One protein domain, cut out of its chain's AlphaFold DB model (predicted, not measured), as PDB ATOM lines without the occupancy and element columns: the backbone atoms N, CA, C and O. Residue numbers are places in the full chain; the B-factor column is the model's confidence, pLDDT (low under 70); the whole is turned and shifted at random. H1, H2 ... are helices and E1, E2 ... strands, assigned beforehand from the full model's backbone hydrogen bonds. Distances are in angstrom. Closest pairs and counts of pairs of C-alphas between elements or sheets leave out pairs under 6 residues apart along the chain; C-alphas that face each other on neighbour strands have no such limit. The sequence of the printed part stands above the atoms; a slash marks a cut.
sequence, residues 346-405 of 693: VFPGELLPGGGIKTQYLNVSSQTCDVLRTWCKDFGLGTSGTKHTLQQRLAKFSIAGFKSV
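Overview. This is residues 346 to 405 of the 693 residues of the protein "SAP domain-containing protein" of Scleroderma citrinum Foug A (UniProt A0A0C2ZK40). A two-stranded hairpin of E1 and E2 makes one end of an elongated shape, with helices H1 and H2 side by side toward the other. The longer H2 passes from H1 to E1. The printed part has 60 residues, in the order E1, E2, H1, H2, with an antiparallel sheet, and its class is mixed, helices and strands. It is compact, with a radius of gyration of the C-alphas of 11.9 A and spans of 38 by 21 by 19 A.

Along the chain. E1, residues 346 to 351, begins with C-alpha 346 at (25.302, 2.060, 44.917) and measures 15.1 A. E2, residues 357 to 362, also measures 15.1 A. H1 is residues 369 to 378, 14.3 A. H2, residues 387 to 404, measures 25.5 A and ends with C-alpha 404 at (30.577, -2.160, 56.103).

Arrangement. In the hairpin, N 347 and O 360 are within hydrogen-bond range at 2.8 A. The closest C-alphas of E1 and H2, Val 346 and Ser 398, are 5.6 A apart. With residues 387 to 394 alone, H2 touches H1, closest at the C-alphas of Cys 369 and Lys 387, 5.1 A. They run the same way at a shallow tilt of 31 degrees. E1 and H1 are apart. Every O i to N i+4 pair is within hydrogen-bond range in H1, and 13 of 14 in H2.

Size, cuts and confidence. The C-alphas farthest apart, Gly 354 and Thr 386, are 38.0 A apart. The printed part has no cut and no long link. Residues 402 to 405 have pLDDT under 70.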
ATOM      1  N   VAL A 346      26.012   1.505  43.764       96.62
ATOM      2  CA  VAL A 346      25.302   2.060  44.917       96.62
ATOM      3  C   VAL A 346      26.270   2.837  45.799       96.62
ATOM      4  O   VAL A 346      27.301   2.294  46.205       96.62
ATOM      5  N   PHE A 347      25.935   4.085  46.112       97.19
ATOM      6  CA  PHE A 347      26.730   4.971  46.957       97.19
ATOM      7  C   PHE A 347      25.868   5.621  48.047       97.19
ATOM      8  O   PHE A 347      24.673   5.856  47.832       97.19
ATOM      9  N   PRO A 348      26.452   5.935  49.216       95.62
ATOM     10  CA  PRO A 348      25.801   6.795  50.191       95.62
ATOM     11  C   PRO A 348      25.683   8.205  49.606       95.62
ATOM     12  O   PRO A 348      26.660   8.765  49.112       95.62
ATOM     13  N   GLY A 349      24.477   8.753  49.616       94.44
ATOM     14  CA  GLY A 349      24.185  10.108  49.175       94.44
ATOM     15  C   GLY A 349      24.034  11.081  50.334       94.44
ATOM     16  O   GLY A 349      24.653  10.940  51.383       94.44
ATOM     17  N   GLU A 350      23.191  12.088  50.125       93.94
ATOM     18  CA  GLU A 350      22.946  13.161  51.084       93.94
ATOM     19  C   GLU A 350      22.307  12.648  52.386       93.94
ATOM     20  O   GLU A 350      21.429  11.775  52.373       93.94
ATOM     21  N   LEU A 351      22.751  13.214  53.511       93.81
ATOM     22  CA  LEU A 351      22.151  12.993  54.820       93.81
ATOM     23  C   LEU A 351      20.835  13.774  54.892       93.81
ATOM     24  O   LEU A 351      20.823  15.002  54.860       93.81
ATOM     25  N   LEU A 352      19.719  13.061  54.984       95.31
ATOM     26  CA  LEU A 352      18.400  13.661  55.142       95.31
ATOM     27  C   LEU A 352      18.260  14.284  56.547       95.31
ATOM     28  O   LEU A 352      18.876  13.786  57.494       95.31
ATOM     29  N   PRO A 353      17.386  15.294  56.736       92.38
ATOM     30  CA  PRO A 353      17.173  15.958  58.032       92.38
ATOM     31  C   PRO A 353      16.803  15.022  59.196       92.38
ATOM     32  O   PRO A 353      16.982  15.379  60.355       92.38
ATOM     33  N   GLY A 354      16.309  13.814  58.900       94.94
ATOM     34  CA  GLY A 354      15.994  12.772  59.884       94.94
ATOM     35  C   GLY A 354      17.145  11.810  60.212       94.94
ATOM     36  O   GLY A 354      16.893  10.764  60.799       94.94
ATOM     37  N   GLY A 355      18.381  12.093  59.789       93.88
ATOM     38  CA  GLY A 355      19.550  11.236  60.039       93.88
ATOM     39  C   GLY A 355      19.667  10.004  59.131       93.88
ATOM     40  O   GLY A 355      20.626   9.247  59.253       93.88
ATOM     41  N   GLY A 356      18.729   9.800  58.200       93.50
ATOM     42  CA  GLY A 356      18.833   8.767  57.166       93.50
ATOM     43  C   GLY A 356      19.767   9.194  56.032       93.50
ATOM     44  O   GLY A 356      19.732  10.343  55.604       93.50
ATOM     45  N   ILE A 357      20.584   8.280  55.514       94.38
ATOM     46  CA  ILE A 357      21.431   8.535  54.338       94.38
ATOM     47  C   ILE A 357      20.658   8.103  53.091       94.38
ATOM     48  O   ILE A 357      20.252   6.945  52.980       94.38
ATOM     49  N   LYS A 358      20.444   9.015  52.138       96.00
ATOM     50  CA  LYS A 358      19.777   8.683  50.874       96.00
ATOM     51  C   LYS A 358      20.711   7.854  50.000       96.00
ATOM     52  O   LYS A 358      21.770   8.329  49.616       96.00
ATOM     53  N   THR A 359      20.311   6.649  49.620       95.81
ATOM     54  CA  THR A 359      21.067   5.840  48.659       95.81
ATOM     55  C   THR A 359      21.050   6.488  47.269       95.81
ATOM     56  O   THR A 359      19.985   6.833  46.753       95.81
ATOM     57  N   GLN A 360      22.220   6.653  46.651       96.69
ATOM     58  CA  GLN A 360      22.375   7.154  45.284       96.69
ATOM     59  C   GLN A 360      22.906   6.056  44.364       96.69
ATOM     60  O   GLN A 360      23.794   5.289  44.728       96.69
ATOM     61  N   TYR A 361      22.366   6.001  43.150       96.88
ATOM     62  CA  TYR A 361      22.772   5.057  42.116       96.88
ATOM     63  C   TYR A 361      23.561   5.812  41.050       96.88
ATOM     64  O   TYR A 361      22.996   6.611  40.304       96.88
ATOM     65  N   LEU A 362      24.870   5.583  40.991       96.81
ATOM     66  CA  LEU A 362      25.765   6.269  40.064       96.81
ATOM     67  C   LEU A 362      26.190   5.312  38.950       96.81
ATOM     68  O   LEU A 362      26.758   4.248  39.198       96.81
ATOM     69  N   ASN A 363      25.947   5.701  37.698       97.19
ATOM     70  CA  ASN A 363      26.510   4.994  36.552       97.19
ATOM     71  C   ASN A 363      27.949   5.470  36.335       97.19
ATOM     72  O   ASN A 363      28.170   6.569  35.837       97.19
ATOM     73  N   VAL A 364      28.916   4.646  36.736       97.38
ATOM     74  CA  VAL A 364      30.352   4.970  36.731       97.38
ATOM     75  C   VAL A 364      30.991   4.773  35.346       97.38
ATOM     76  O   VAL A 364      31.995   5.417  35.030       97.38
ATOM     77  N   SER A 365      30.412   3.931  34.481       97.06
ATOM     78  CA  SER A 365      30.963   3.647  33.144       97.06
ATOM     79  C   SER A 365      30.844   4.841  32.183       97.06
ATOM     80  O   SER A 365      31.786   5.142  31.436       97.06
ATOM     81  N   SER A 366      29.727   5.571  32.256       97.00
ATOM     82  CA  SER A 366      29.393   6.673  31.345       97.00
ATOM     83  C   SER A 366      30.074   8.006  31.670       97.00
ATOM     84  O   SER A 366      30.065   8.907  30.835       97.00
ATOM     85  N   GLN A 367      30.697   8.148  32.841       98.12
ATOM     86  CA  GLN A 367      31.226   9.440  33.289       98.12
ATOM     87  C   GLN A 367      32.582   9.798  32.686       98.12
ATOM     88  O   GLN A 367      33.367   8.938  32.266       98.12
ATOM     89  N   THR A 368      32.877  11.095  32.667       98.19
ATOM     90  CA  THR A 368      34.191  11.626  32.292       98.19
ATOM     91  C   THR A 368      35.204  11.432  33.424       98.19
ATOM     92  O   THR A 368      34.843  11.212  34.580       98.19
ATOM     93  N   CYS A 369      36.499  11.503  33.099       98.06
ATOM     94  CA  CYS A 369      37.570  11.330  34.086       98.06
ATOM     95  C   CYS A 369      37.462  12.348  35.237       98.06
ATOM     96  O   CYS A 369      37.634  11.980  36.394       98.06
ATOM     97  N   ASP A 370      37.107  13.600  34.942       98.38
ATOM     98  CA  ASP A 370      37.045  14.668  35.948       98.38
ATOM     99  C   ASP A 370      35.867  14.510  36.918       98.38
ATOM    100  O   ASP A 370      36.020  14.731  38.123       98.38
ATOM    101  N   VAL A 371      34.719  14.022  36.435       98.12
ATOM    102  CA  VAL A 371      33.584  13.660  37.301       98.12
ATOM    103  C   VAL A 371      33.978  12.518  38.238       98.12
ATOM    104  O   VAL A 371      33.753  12.596  39.443       98.12
ATOM    105  N   LEU A 372      34.662  11.496  37.716       98.31
ATOM    106  CA  LEU A 372      35.141  10.375  38.528       98.31
ATOM    107  C   LEU A 372      36.172  10.807  39.578       98.31
ATOM    108  O   LEU A 372      36.162  10.282  40.687       98.31
ATOM    109  N   ARG A 373      37.048  11.770  39.261       98.50
ATOM    110  CA  ARG A 373      37.985  12.349  40.240       98.50
ATOM    111  C   ARG A 373      37.256  13.091  41.350       98.50
ATOM    112  O   ARG A 373      37.654  12.956  42.502       98.50
ATOM    113  N   THR A 374      36.214  13.840  40.999       98.06
ATOM    114  CA  THR A 374      35.380  14.567  41.965       98.06
ATOM    115  C   THR A 374      34.706  13.582  42.914       98.06
ATOM    116  O   THR A 374      34.909  13.675  44.117       98.06
ATOM    117  N   TRP A 375      34.071  12.530  42.390       97.81
ATOM    118  CA  TRP A 375      33.477  11.482  43.227       97.81
ATOM    119  C   TRP A 375      34.504  10.746  44.086       97.81
ATOM    120  O   TRP A 375      34.276  10.539  45.273       97.81
ATOM    121  N   CYS A 376      35.664  10.376  43.531       98.00
ATOM    122  CA  CYS A 376      36.740   9.793  44.334       98.00
ATOM    123  C   CYS A 376      37.147  10.727  45.480       98.00
ATOM    124  O   CYS A 376      37.320  10.253  46.595       98.00
ATOM    125  N   LYS A 377      37.260  12.036  45.230       97.94
ATOM    126  CA  LYS A 377      37.586  13.031  46.258       97.94
ATOM    127  C   LYS A 377      36.509  13.087  47.346       97.94
ATOM    128  O   LYS A 377      36.861  13.056  48.521       97.94
ATOM    129  N   ASP A 378      35.238  13.111  46.956       96.56
ATOM    130  CA  ASP A 378      34.097  13.190  47.877       96.56
ATOM    131  C   ASP A 378      34.003  11.949  48.783       96.56
ATOM    132  O   ASP A 378      33.697  12.065  49.967       96.56
ATOM    133  N   PHE A 379      34.354  10.766  48.264       96.44
ATOM    134  CA  PHE A 379      34.410   9.514  49.034       96.44
ATOM    135  C   PHE A 379      35.761   9.254  49.729       96.44
ATOM    136  O   PHE A 379      35.966   8.169  50.278       96.44
ATOM    137  N   GLY A 380      36.710  10.198  49.700       96.94
ATOM    138  CA  GLY A 380      38.030  10.030  50.326       96.94
ATOM    139  C   GLY A 380      38.930   8.980  49.652       96.94
ATOM    140  O   GLY A 380      39.841   8.434  50.274       96.94
ATOM    141  N   LEU A 381      38.684   8.675  48.380       97.62
ATOM    142  CA  LEU A 381      39.479   7.771  47.550       97.62
ATOM    143  C   LEU A 381      40.583   8.540  46.808       97.62
ATOM    144  O   LEU A 381      40.449   9.718  46.478       97.62
ATOM    145  N   GLY A 382      41.676   7.853  46.462       97.81
ATOM    146  CA  GLY A 382      42.740   8.450  45.648       97.81
ATOM    147  C   GLY A 382      42.221   8.963  44.295       97.81
ATOM    148  O   GLY A 382      41.545   8.228  43.568       97.81
ATOM    149  N   THR A 383      42.580  10.196  43.931       98.38
ATOM    150  CA  THR A 383      42.086  10.907  42.732       98.38
ATOM    151  C   THR A 383      43.006  10.799  41.507       98.38
ATOM    152  O   THR A 383      42.639  11.226  40.414       98.38
ATOM    153  N   SER A 384      44.198  10.214  41.646       98.06
ATOM    154  CA  SER A 384      45.150  10.018  40.544       98.06
ATOM    155  C   SER A 384      44.903   8.711  39.779       98.06
ATOM    156  O   SER A 384      44.480   7.711  40.362       98.06
ATOM    157  N   GLY A 385      45.201   8.691  38.478       97.75
ATOM    158  CA  GLY A 385      45.116   7.493  37.633       97.75
ATOM    159  C   GLY A 385      44.316   7.697  36.347       97.75
ATOM    160  O   GLY A 385      43.821   8.791  36.067       97.75
ATOM    161  N   THR A 386      44.212   6.629  35.554       98.25
ATOM    162  CA  THR A 386      43.385   6.605  34.340       98.25
ATOM    163  C   THR A 386      41.901   6.504  34.704       98.25
ATOM    164  O   THR A 386      41.552   6.112  35.822       98.25
ATOM    165  N   LYS A 387      41.010   6.803  33.745       97.81
ATOM    166  CA  LYS A 387      39.554   6.624  33.903       97.81
ATOM    167  C   LYS A 387      39.225   5.233  34.465       97.81
ATOM    168  O   LYS A 387      38.510   5.138  35.455       97.81
ATOM    169  N   HIS A 388      39.830   4.183  33.912       97.56
ATOM    170  CA  HIS A 388      39.642   2.805  34.370       97.56
ATOM    171  C   HIS A 388      40.041   2.604  35.844       97.56
ATOM    172  O   HIS A 388      39.298   1.996  36.612       97.56
ATOM    173  N   THR A 389      41.180   3.156  36.283       97.75
ATOM    174  CA  THR A 389      41.620   3.063  37.687       97.75
ATOM    175  C   THR A 389      40.631   3.729  38.645       97.75
ATOM    176  O   THR A 389      40.345   3.180  39.709       97.75
ATOM    177  N   LEU A 390      40.085   4.892  38.275       98.19
ATOM    178  CA  LEU A 390      39.087   5.599  39.087       98.19
ATOM    179  C   LEU A 390      37.768   4.820  39.158       98.19
ATOM    180  O   LEU A 390      37.226   4.636  40.246       98.19
ATOM    181  N   GLN A 391      37.300   4.286  38.026       97.69
ATOM    182  CA  GLN A 391      36.104   3.440  37.973       97.69
ATOM    183  C   GLN A 391      36.253   2.199  38.857       97.69
ATOM    184  O   GLN A 391      35.355   1.880  39.636       97.69
ATOM    185  N   GLN A 392      37.409   1.533  38.803       97.44
ATOM    186  CA  GLN A 392      37.678   0.347  39.612       97.44
ATOM    187  C   GLN A 392      37.725   0.664  41.114       97.44
ATOM    188  O   GLN A 392      37.259  -0.139  41.922       97.44
ATOM    189  N   ARG A 393      38.260   1.828  41.511       97.75
ATOM    190  CA  ARG A 393      38.255   2.276  42.917       97.75
ATOM    191  C   ARG A 393      36.839   2.537  43.419       97.75
ATOM    192  O   ARG A 393      36.483   2.032  44.478       97.75
ATOM    193  N   LEU A 394      36.030   3.251  42.640       97.69
ATOM    194  CA  LEU A 394      34.629   3.524  42.968       97.69
ATOM    195  C   LEU A 394      33.794   2.237  43.036       97.69
ATOM    196  O   LEU A 394      33.010   2.061  43.965       97.69
ATOM    197  N   ALA A 395      34.013   1.296  42.117       96.88
ATOM    198  CA  ALA A 395      33.361  -0.011  42.137       96.88
ATOM    199  C   ALA A 395      33.744  -0.835  43.377       96.88
ATOM    200  O   ALA A 395      32.874  -1.380  44.056       96.88
ATOM    201  N   LYS A 396      35.038  -0.871  43.728       96.44
ATOM    202  CA  LYS A 396      35.506  -1.511  44.967       96.44
ATOM    203  C   LYS A 396      34.895  -0.857  46.206       96.44
ATOM    204  O   LYS A 396      34.483  -1.577  47.109       96.44
ATOM    205  N   PHE A 397      34.809   0.474  46.237       96.56
ATOM    206  CA  PHE A 397      34.194   1.211  47.338       96.56
ATOM    207  C   PHE A 397      32.702   0.895  47.482       96.56
ATOM    208  O   PHE A 397      32.265   0.579  48.582       96.56
ATOM    209  N   SER A 398      31.942   0.879  46.383       96.50
ATOM    210  CA  SER A 398      30.514   0.521  46.387       96.50
ATOM    211  C   SER A 398      30.273  -0.889  46.954       96.50
ATOM    212  O   SER A 398      29.413  -1.088  47.811       96.50
ATOM    213  N   ILE A 399      31.102  -1.863  46.558       93.88
ATOM    214  CA  ILE A 399      31.010  -3.249  47.048       93.88
ATOM    215  C   ILE A 399      31.447  -3.366  48.515       93.88
ATOM    216  O   ILE A 399      30.867  -4.144  49.275       93.88
ATOM    217  N   ALA A 400      32.472  -2.616  48.927       92.75
ATOM    218  CA  ALA A 400      32.968  -2.623  50.301       92.75
ATOM    219  C   ALA A 400      32.000  -1.928  51.269       92.75
ATOM    220  O   ALA A 400      31.754  -2.443  52.358       92.75
ATOM    221  N   GLY A 401      31.399  -0.809  50.854       81.12
ATOM    222  CA  GLY A 401      30.403  -0.071  51.627       81.12
ATOM    223  C   GLY A 401      29.208  -0.946  51.992       81.12
ATOM    224  O   GLY A 401      28.787  -0.949  53.143       81.12
ATOM    225  N   PHE A 402      28.752  -1.804  51.075       59.44
ATOM    226  CA  PHE A 402      27.667  -2.753  51.349       59.44
ATOM    227  C   PHE A 402      28.006  -3.804  52.414       59.44
ATOM    228  O   PHE A 402      27.112  -4.317  53.080       59.44
ATOM    229  N   LYS A 403      29.292  -4.122  52.596       57.81
ATOM    230  CA  LYS A 403      29.742  -5.016  53.672       57.81
ATOM    231  C   LYS A 403      29.961  -4.285  54.994       57.81
ATOM    232  O   LYS A 403      29.939  -4.931  56.031       57.81
ATOM    233  N   SER A 404      30.166  -2.967  54.952       45.94
ATOM    234  CA  SER A 404      30.577  -2.160  56.103       45.94
ATOM    235  C   SER A 404      29.477  -1.268  56.678       45.94
ATOM    236  O   SER A 404      29.677  -0.741  57.767       45.94
ATOM    237  N   VAL A 405      28.324  -1.075  56.024       39.84
ATOM    238  CA  VAL A 405      27.203  -0.324  56.637       39.84
ATOM    239  C   VAL A 405      26.669  -1.041  57.888       39.84
ATOM    240  O   VAL A 405      26.175  -0.390  58.800       39.84
TER     241      VAL A 405